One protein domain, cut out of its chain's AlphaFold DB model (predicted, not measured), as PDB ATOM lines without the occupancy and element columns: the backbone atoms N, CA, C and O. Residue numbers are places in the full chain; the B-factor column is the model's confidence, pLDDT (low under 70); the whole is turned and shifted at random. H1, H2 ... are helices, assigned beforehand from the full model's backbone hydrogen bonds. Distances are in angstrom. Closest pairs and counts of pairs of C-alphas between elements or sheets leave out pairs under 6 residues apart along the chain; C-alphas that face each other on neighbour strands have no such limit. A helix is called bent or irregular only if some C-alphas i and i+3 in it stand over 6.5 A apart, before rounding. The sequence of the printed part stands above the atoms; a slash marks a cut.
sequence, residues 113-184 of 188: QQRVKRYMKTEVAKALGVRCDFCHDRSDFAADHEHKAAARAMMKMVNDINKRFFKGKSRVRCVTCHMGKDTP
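What this domain is: This is residues 113 to 184 of the 188 residues of the protein "Photosynthetic reaction center cytochrome c subunit" of Deltaproteobacteria bacterium (UniProt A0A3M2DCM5). One long helix, H2, runs along much of the length of an elongated model, with a second helix, H1, set crosswise to it without contact, and a very short helix, H3, packed on the last residues of H1 and near H2. The long loop of residues 129 to 145 reaches out beyond the first residues of H2 and makes one end of the shape. The printed part has 72 residues, with three named helices in the order H1, H2, H3 and no named strand; its class is all helix. The whole is compact, with a radius of gyration of the C-alphas of 12.5 A, and spans 39 by 23 by 21 A.

How they stand to each other: H2, residues 146 to 166, is close to but not clearly touching H3, residues 174 to 178; their closest C-alphas, those of Val 158 and Cys 174, are 7.6 A apart. H3 touches H1, residues 113 to 128, which meets it with residues 123 to 128 alone; their closest C-alphas, those of Ala 127 and Val 175, are 4.4 A apart. H1 and H2 are apart. Every O i to N i+4 pair is within hydrogen-bond range in H2 and H3, and 8 of 12 are in H1.

Where its parts are: H2 measures 29.5 A from first to last C-alpha; C-alpha 146 is at (236.100, 172.689, 200.292), and C-alpha 166 is at (253.003, 187.737, 219.205). H1 measures 20.8 A and begins with C-alpha 113 at (245.805, 190.705, 192.350). It has a kink of 26 degrees near residue 120 and is only just irregular, with C-alphas 122 and 125 6.6 A apart. H3 measures 6.0 A and ends with C-alpha 178 at (252.516, 172.002, 207.324).

The domain as a whole: The two C-alphas farthest apart, those of Ser 139 and Phe 165, are 38.8 A apart. The link from H1 to H2 is long, with 17 residues, and that from H2 to H3 is short, with 7. The printed part has no cut; its mean pLDDT is 95.4, and no printed residue is under 70.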
ATOM      1  N   GLN A 113     245.691 192.100 192.804       92.38
ATOM      2  CA  GLN A 113     245.805 190.705 192.350       92.38
ATOM      3  C   GLN A 113     247.224 190.171 192.437       92.38
ATOM      4  O   GLN A 113     247.449 189.057 192.902       92.38
ATOM      5  N   GLN A 114     248.202 190.973 192.032       94.12
ATOM      6  CA  GLN A 114     249.610 190.606 192.030       94.12
ATOM      7  C   GLN A 114     250.093 190.345 193.466       94.12
ATOM      8  O   GLN A 114     250.844 189.395 193.695       94.12
ATOM      9  N   ARG A 115     249.607 191.120 194.452       95.31
ATOM     10  CA  ARG A 115     249.901 190.910 195.878       95.31
ATOM     11  C   ARG A 115     249.228 189.653 196.432       95.31
ATOM     12  O   ARG A 115     249.909 188.855 197.074       95.31
ATOM     13  N   VAL A 116     247.938 189.436 196.156       95.31
ATOM     14  CA  VAL A 116     247.223 188.214 196.580       95.31
ATOM     15  C   VAL A 116     247.856 186.969 195.954       95.31
ATOM     16  O   VAL A 116     248.210 186.038 196.671       95.31
ATOM     17  N   LYS A 117     248.091 186.968 194.639       94.69
ATOM     18  CA  LYS A 117     248.714 185.855 193.906       94.69
ATOM     19  C   LYS A 117     250.127 185.546 194.405       94.69
ATOM     20  O   LYS A 117     250.483 184.374 194.515       94.69
ATOM     21  N   ARG A 118     250.921 186.571 194.748       96.38
ATOM     22  CA  ARG A 118     252.236 186.393 195.387       96.38
ATOM     23  C   ARG A 118     252.089 185.704 196.743       96.38
ATOM     24  O   ARG A 118     252.710 184.665 196.930       96.38
ATOM     25  N   TYR A 119     251.231 186.220 197.624       96.12
ATOM     26  CA  TYR A 119     250.983 185.640 198.948       96.12
ATOM     27  C   TYR A 119     250.516 184.178 198.875       96.12
ATOM     28  O   TYR A 119     251.083 183.317 199.545       96.12
ATOM     29  N   MET A 120     249.548 183.867 198.002       96.44
ATOM     30  CA  MET A 120     249.081 182.488 197.807       96.44
ATOM     31  C   MET A 120     250.203 181.565 197.319       96.44
ATOM     32  O   MET A 120     250.287 180.424 197.763       96.44
ATOM     33  N   LYS A 121     251.102 182.049 196.450       96.56
ATOM     34  CA  LYS A 121     252.246 181.265 195.967       96.56
ATOM     35  C   LYS A 121     253.323 181.059 197.042       96.56
ATOM     36  O   LYS A 121     253.858 179.956 197.129       96.56
ATOM     37  N   THR A 122     253.683 182.091 197.815       95.81
ATOM     38  CA  THR A 122     254.847 182.044 198.723       95.81
ATOM     39  C   THR A 122     254.518 181.553 200.127       95.81
ATOM     40  O   THR A 122     255.275 180.741 200.654       95.81
ATOM     41  N   GLU A 123     253.403 181.996 200.714       95.88
ATOM     42  CA  GLU A 123     253.068 181.693 202.112       95.88
ATOM     43  C   GLU A 123     252.126 180.493 202.258       95.88
ATOM     44  O   GLU A 123     252.173 179.820 203.284       95.88
ATOM     45  N   VAL A 124     251.280 180.224 201.253       97.12
ATOM     46  CA  VAL A 124     250.226 179.194 201.328       97.12
ATOM     47  C   VAL A 124     250.615 177.944 200.537       97.12
ATOM     48  O   VAL A 124     251.001 176.944 201.132       97.12
ATOM     49  N   ALA A 125     250.594 177.995 199.201       97.19
ATOM     50  CA  ALA A 125     250.830 176.829 198.346       97.19
ATOM     51  C   ALA A 125     252.200 176.179 198.602       97.19
ATOM     52  O   ALA A 125     252.283 174.969 198.791       97.19
ATOM     53  N   LYS A 126     253.273 176.980 198.713       97.12
ATOM     54  CA  LYS A 126     254.616 176.477 199.057       97.12
ATOM     55  C   LYS A 126     254.679 175.842 200.453       97.12
ATOM     56  O   LYS A 126     255.431 174.894 200.646       97.12
ATOM     57  N   ALA A 127     253.918 176.355 201.420       97.25
ATOM     58  CA  ALA A 127     253.909 175.829 202.782       97.25
ATOM     59  C   ALA A 127     253.148 174.503 202.912       97.25
ATOM     60  O   ALA A 127     253.527 173.688 203.748       97.25
ATOM     61  N   LEU A 128     252.110 174.309 202.096       97.31
ATOM     62  CA  LEU A 128     251.305 173.086 202.026       97.31
ATOM     63  C   LEU A 128     251.845 172.072 200.994       97.31
ATOM     64  O   LEU A 128     251.378 170.946 200.952       97.31
ATOM     65  N   GLY A 129     252.799 172.449 200.137       96.56
ATOM     66  CA  GLY A 129     253.320 171.573 199.075       96.56
ATOM     67  C   GLY A 129     252.376 171.372 197.877       96.56
ATOM     68  O   GLY A 129     252.668 170.566 196.998       96.56
ATOM     69  N   VAL A 130     251.268 172.117 197.809       96.88
ATOM     70  CA  VAL A 130     250.180 171.915 196.833       96.88
ATOM     71  C   VAL A 130     250.234 172.874 195.636       96.88
ATOM     72  O   VAL A 130     250.980 173.858 195.600       96.88
ATOM     73  N   ARG A 131     249.405 172.591 194.627       95.75
ATOM     74  CA  ARG A 131     249.161 173.451 193.458       95.75
ATOM     75  C   ARG A 131     247.950 174.365 193.686       95.75
ATOM     76  O   ARG A 131     247.203 174.183 194.638       95.75
ATOM     77  N   CYS A 132     247.763 175.383 192.842       94.94
ATOM     78  CA  CYS A 132     246.672 176.355 193.022       94.94
ATOM     79  C   CYS A 132     245.284 175.707 192.888       94.94
ATOM     80  O   CYS A 132     244.370 176.050 193.631       94.94
ATOM     81  N   ASP A 133     245.179 174.766 191.955       94.75
ATOM     82  CA  ASP A 133     244.022 173.925 191.639       94.75
ATOM     83  C   ASP A 133     243.544 173.055 192.815       94.75
ATOM     84  O   ASP A 133     242.369 172.724 192.875       94.75
ATOM     85  N   PHE A 134     244.392 172.792 193.816       95.94
ATOM     86  CA  PHE A 134     243.980 172.126 195.058       95.94
ATOM     87  C   PHE A 134     242.970 172.954 195.880       95.94
ATOM     88  O   PHE A 134     242.173 172.401 196.624       95.94
ATOM     89  N   CYS A 135     242.980 174.288 195.764       95.12
ATOM     90  CA  CYS A 135     242.088 175.175 196.526       95.12
ATOM     91  C   CYS A 135     241.187 176.062 195.654       95.12
ATOM     92  O   CYS A 135     240.414 176.849 196.202       95.12
ATOM     93  N   HIS A 136     241.317 176.023 194.329       95.88
ATOM     94  CA  HIS A 136     240.644 176.955 193.427       95.88
ATOM     95  C   HIS A 136     240.232 176.273 192.128       95.88
ATOM     96  O   HIS A 136     241.039 175.581 191.511       95.88
ATOM     97  N   ASP A 137     239.038 176.600 191.635       93.50
ATOM     98  CA  ASP A 137     238.739 176.407 190.221       93.50
ATOM     99  C   ASP A 137     239.678 177.301 189.385       93.50
ATOM    100  O   ASP A 137     239.931 178.469 189.705       93.50
ATOM    101  N   ARG A 138     240.232 176.739 188.308       89.25
ATOM    102  CA  ARG A 138     241.095 177.455 187.357       89.25
ATOM    103  C   ARG A 138     240.309 178.441 186.489       89.25
ATOM    104  O   ARG A 138     240.915 179.361 185.938       89.25
ATOM    105  N   SER A 139     239.002 178.225 186.369       90.69
ATOM    106  CA  SER A 139     238.029 179.010 185.606       90.69
ATOM    107  C   SER A 139     237.543 180.217 186.413       90.69
ATOM    108  O   SER A 139     237.461 181.319 185.874       90.69
ATOM    109  N   ASP A 140     237.301 180.036 187.718       92.50
ATOM    110  CA  ASP A 140     236.988 181.121 188.651       92.50
ATOM    111  C   ASP A 140     237.683 180.958 190.014       92.50
ATOM    112  O   ASP A 140     237.280 180.187 190.883       92.50
ATOM    113  N   PHE A 141     238.697 181.790 190.255       92.44
ATOM    114  CA  PHE A 141     239.394 181.840 191.542       92.44
ATOM    115  C   PHE A 141     238.514 182.380 192.689       92.44
ATOM    116  O   PHE A 141     238.870 182.189 193.862       92.44
ATOM    117  N   ALA A 142     237.400 183.061 192.388       92.81
ATOM    118  CA  ALA A 142     236.472 183.600 193.381       92.81
ATOM    119  C   ALA A 142     235.521 182.532 193.948       92.81
ATOM    120  O   ALA A 142     235.236 182.590 195.146       92.81
ATOM    121  N   ALA A 143     235.140 181.531 193.147       93.88
ATOM    122  CA  ALA A 143     234.289 180.403 193.531       93.88
ATOM    123  C   ALA A 143     234.742 179.687 194.818       93.88
ATOM    124  O   ALA A 143     235.936 179.627 195.144       93.88
ATOM    125  N   ASP A 144     233.779 179.151 195.568       91.19
ATOM    126  CA  ASP A 144     234.043 178.397 196.793       91.19
ATOM    127  C   ASP A 144     234.412 176.937 196.501       91.19
ATOM    128  O   ASP A 144     233.915 176.319 195.568       91.19
ATOM    129  N   HIS A 145     235.321 176.406 197.318       92.44
ATOM    130  CA  HIS A 145     235.863 175.050 197.246       92.44
ATOM    131  C   HIS A 145     236.084 174.552 198.679       92.44
ATOM    132  O   HIS A 145     236.390 175.357 199.566       92.44
ATOM    133  N   GLU A 146     235.984 173.249 198.935       91.62
ATOM    134  CA  GLU A 146     236.100 172.689 200.292       91.62
ATOM    135  C   GLU A 146     237.452 173.025 200.951       91.62
ATOM    136  O   GLU A 146     237.506 173.666 202.007       91.62
ATOM    137  N   HIS A 147     238.559 172.751 200.256       94.69
ATOM    138  CA  HIS A 147     239.907 173.111 200.702       94.69
ATOM    139  C   HIS A 147     240.106 174.636 200.857       94.69
ATOM    140  O   HIS A 147     240.854 175.073 201.733       94.69
ATOM    141  N   LYS A 148     239.378 175.475 200.101       95.44
ATOM    142  CA  LYS A 148     239.386 176.945 200.266       95.44
ATOM    143  C   LYS A 148     238.704 177.372 201.564       95.44
ATOM    144  O   LYS A 148     239.184 178.286 202.238       95.44
ATOM    145  N   ALA A 149     237.600 176.723 201.937       95.00
ATOM    146  CA  ALA A 149     236.919 176.971 203.205       95.00
ATOM    147  C   ALA A 149     237.814 176.587 204.398       95.00
ATOM    148  O   ALA A 149     237.997 177.402 205.307       95.00
ATOM    149  N   ALA A 150     238.462 175.417 204.336       95.12
ATOM    150  CA  ALA A 150     239.454 174.986 205.322       95.12
ATOM    151  C   ALA A 150     240.648 175.959 205.407       95.12
ATOM    152  O   ALA A 150     240.992 176.435 206.491       95.12
ATOM    153  N   ALA A 151     241.221 176.362 204.267       95.94
ATOM    154  CA  ALA A 151     242.319 177.329 204.220       95.94
ATOM    155  C   ALA A 151     241.935 178.689 204.836       95.94
ATOM    156  O   ALA A 151     242.720 179.267 205.590       95.94
ATOM    157  N   ARG A 152     240.712 179.191 204.600       96.69
ATOM    158  CA  ARG A 152     240.204 180.412 205.259       96.69
ATOM    159  C   ARG A 152     240.106 180.250 206.780       96.69
ATOM    160  O   ARG A 152     240.391 181.211 207.495       96.69
ATOM    161  N   ALA A 153     239.709 179.079 207.285       96.62
ATOM    162  CA  ALA A 153     239.687 178.803 208.723       96.62
ATOM    163  C   ALA A 153     241.109 178.807 209.315       96.62
ATOM    164  O   ALA A 153     241.359 179.496 210.305       96.62
ATOM    165  N   MET A 154     242.064 178.148 208.650       97.00
ATOM    166  CA  MET A 154     243.470 178.129 209.070       97.00
ATOM    167  C   MET A 154     244.118 179.521 209.036       97.00
ATOM    168  O   MET A 154     244.826 179.892 209.970       97.00
ATOM    169  N   MET A 155     243.823 180.350 208.026       97.38
ATOM    170  CA  MET A 155     244.288 181.745 207.985       97.38
ATOM    171  C   MET A 155     243.761 182.571 209.166       97.38
ATOM    172  O   MET A 155     244.513 183.363 209.735       97.38
ATOM    173  N   LYS A 156     242.492 182.394 209.568       97.88
ATOM    174  CA  LYS A 156     241.939 183.054 210.766       97.88
ATOM    175  C   LYS A 156     242.665 182.597 212.031       97.88
ATOM    176  O   LYS A 156     243.146 183.443 212.777       97.88
ATOM    177  N   MET A 157     242.823 181.284 212.216       97.62
ATOM    178  CA  MET A 157     243.542 180.697 213.353       97.62
ATOM    179  C   MET A 157     244.972 181.248 213.477       97.62
ATOM    180  O   MET A 157     245.351 181.742 214.536       97.62
ATOM    181  N   VAL A 158     245.752 181.235 212.391       97.56
ATOM    182  CA  VAL A 158     247.130 181.760 212.374       97.56
ATOM    183  C   VAL A 158     247.164 183.263 212.668       97.56
ATOM    184  O   VAL A 158     248.008 183.724 213.439       97.56
ATOM    185  N   ASN A 159     246.233 184.039 212.105       97.06
ATOM    186  CA  ASN A 159     246.113 185.466 212.407       97.06
ATOM    187  C   ASN A 159     245.810 185.710 213.892       97.06
ATOM    188  O   ASN A 159     246.391 186.614 214.490       97.06
ATOM    189  N   ASP A 160     244.939 184.913 214.502       97.69
ATOM    190  CA  ASP A 160     244.549 185.086 215.900       97.69
ATOM    191  C   ASP A 160     245.643 184.629 216.875       97.69
ATOM    192  O   ASP A 160     245.885 185.322 217.861       97.69
ATOM    193  N   ILE A 161     246.388 183.562 216.563       97.94
ATOM    194  CA  ILE A 161     247.604 183.169 217.300       97.94
ATOM    195  C   ILE A 161     248.636 184.308 217.270       97.94
ATOM    196  O   ILE A 161     249.134 184.729 218.317       97.94
ATOM    197  N   ASN A 162     248.917 184.869 216.087       97.69
ATOM    198  CA  ASN A 162     249.864 185.979 215.937       97.69
ATOM    199  C   ASN A 162     249.416 187.251 216.676       97.69
ATOM    200  O   ASN A 162     250.242 187.921 217.299       97.69
ATOM    201  N   LYS A 163     248.117 187.579 216.672       97.38
ATOM    202  CA  LYS A 163     247.571 188.696 217.466       97.38
ATOM    203  C   LYS A 163     247.742 188.462 218.967       97.38
ATOM    204  O   LYS A 163     248.332 189.312 219.628       97.38
ATOM    205  N   ARG A 164     247.250 187.326 219.481       97.75
ATOM    206  CA  ARG A 164     247.175 187.020 220.922       97.75
ATOM    207  C   ARG A 164     248.555 186.896 221.566       97.75
ATOM    208  O   ARG A 164     248.798 187.522 222.589       97.75
ATOM    209  N   PHE A 165     249.460 186.128 220.958       97.50
ATOM    210  CA  PHE A 165     250.728 185.745 221.595       97.50
ATOM    211  C   PHE A 165     251.945 186.517 221.073       97.50
ATOM    212  O   PHE A 165     252.959 186.613 221.759       97.50
ATOM    213  N   PHE A 166     251.856 187.115 219.880       97.62
ATOM    214  CA  PHE A 166     253.003 187.737 219.205       97.62
ATOM    215  C   PHE A 166     252.801 189.224 218.875       97.62
ATOM    216  O   PHE A 166     253.543 189.787 218.068       97.62
ATOM    217  N   LYS A 167     251.831 189.891 219.523       96.12
ATOM    218  CA  LYS A 167     251.510 191.322 219.335       96.12
ATOM    219  C   LYS A 167     251.234 191.680 217.862       96.12
ATOM    220  O   LYS A 167     251.667 192.717 217.370       96.12
ATOM    221  N   GLY A 168     250.585 190.771 217.132       93.69
ATOM    222  CA  GLY A 168     250.299 190.897 215.699       93.69
ATOM    223  C   GLY A 168     251.485 190.619 214.767       93.69
ATOM    224  O   GLY A 168     251.300 190.605 213.551       93.69
ATOM    225  N   LYS A 169     252.694 190.363 215.290       95.50
ATOM    226  CA  LYS A 169     253.860 190.010 214.467       95.50
ATOM    227  C   LYS A 169     253.679 188.602 213.894       95.50
ATOM    228  O   LYS A 169     253.338 187.677 214.624       95.50
ATOM    229  N   SER A 170     253.948 188.435 212.599       93.81
ATOM    230  CA  SER A 170     253.852 187.146 211.897       93.81
ATOM    231  C   SER A 170     254.976 186.198 212.337       93.81
ATOM    232  O   SER A 170     256.067 186.202 211.766       93.81
ATOM    233  N   ARG A 171     254.736 185.429 213.404       97.19
ATOM    234  CA  ARG A 171     255.678 184.439 213.954       97.19
ATOM    235  C   ARG A 171     255.271 183.019 213.587       97.19
ATOM    236  O   ARG A 171     256.105 182.249 213.122       97.19
ATOM    237  N   VAL A 172     253.988 182.704 213.734       97.12
ATOM    238  CA  VAL A 172     253.389 181.454 213.257       97.12
ATOM    239  C   VAL A 172     252.913 181.664 211.822       97.12
ATOM    240  O   VAL A 172     252.275 182.669 211.513       97.12
ATOM    241  N   ARG A 173     253.235 180.728 210.929       96.44
ATOM    242  CA  ARG A 173     252.829 180.724 209.515       96.44
ATOM    243  C   ARG A 173     252.389 179.319 209.114       96.44
ATOM    244  O   ARG A 173     252.663 178.365 209.831       96.44
ATOM    245  N   CYS A 174     251.782 179.170 207.937       96.62
ATOM    246  CA  CYS A 174     251.383 177.862 207.401       96.62
ATOM    247  C   CYS A 174     252.544 176.844 207.444       96.62
ATOM    248  O   CYS A 174     252.373 175.717 207.900       96.62
ATOM    249  N   VAL A 175     253.756 177.281 207.075       96.56
ATOM    250  CA  VAL A 175     254.968 176.440 207.055       96.56
ATOM    251  C   VAL A 175     255.389 175.933 208.441       96.56
ATOM    252  O   VAL A 175     256.022 174.886 208.521       96.56
ATOM    253  N   THR A 176     255.004 176.618 209.526       96.06
ATOM    254  CA  THR A 176     255.324 176.225 210.911       96.06
ATOM    255  C   THR A 176     254.734 174.857 211.271       96.06
ATOM    256  O   THR A 176     255.341 174.132 212.050       96.06
ATOM    257  N   CYS A 177     253.585 174.494 210.688       95.75
ATOM    258  CA  CYS A 177     252.898 173.224 210.952       95.75
ATOM    259  C   CYS A 177     252.926 172.284 209.739       95.75
ATOM    260  O   CYS A 177     253.233 171.105 209.885       95.75
ATOM    261  N   HIS A 178     252.639 172.808 208.543       96.44
ATOM    262  CA  HIS A 178     252.516 172.002 207.324       96.44
ATOM    263  C   HIS A 178     253.863 171.518 206.774       96.44
ATOM    264  O   HIS A 178     253.946 170.415 206.246       96.44
ATOM    265  N   MET A 179     254.933 172.313 206.904       95.06
ATOM    266  CA  MET A 179     256.301 171.936 206.503       95.06
ATOM    267  C   MET A 179     256.432 171.341 205.077       95.06
ATOM    268  O   MET A 179     257.303 170.508 204.834       95.06
ATOM    269  N   GLY A 180     255.591 171.768 204.128       95.56
ATOM    270  CA  GLY A 180     255.559 171.255 202.752       95.56
ATOM    271  C   GLY A 180     254.598 170.083 202.507       95.56
ATOM    272  O   GLY A 180     254.704 169.448 201.462       95.56
ATOM    273  N   LYS A 181     253.687 169.793 203.444       95.00
ATOM    274  CA  LYS A 181     252.618 168.787 203.335       95.00
ATOM    275  C   LYS A 181     251.240 169.430 203.501       95.00
ATOM    276  O   LYS A 181     251.073 170.371 204.277       95.00
ATOM    277  N   ASP A 182     250.247 168.904 202.802       93.25
ATOM    278  CA  ASP A 182     248.847 169.314 202.910       93.25
ATOM    279  C   ASP A 182     248.283 169.018 204.307       93.25
ATOM    280  O   ASP A 182     247.633 169.881 204.896       93.25
ATOM    281  N   THR A 183     248.660 167.877 204.886       92.44
ATOM    282  CA  THR A 183     248.343 167.480 206.265       92.44
ATOM    283  C   THR A 183     249.566 167.640 207.192       92.44
ATOM    284  O   THR A 183     250.644 167.116 206.887       92.44
ATOM    285  N   PRO A 184     249.455 168.364 208.329       90.88
ATOM    286  CA  PRO A 184     250.509 168.438 209.349       90.88
ATOM    287  C   PRO A 184     250.796 167.078 210.010       90.88
ATOM    288  O   PRO A 184     249.915 166.227 210.090       90.88
TER     289      PRO A 184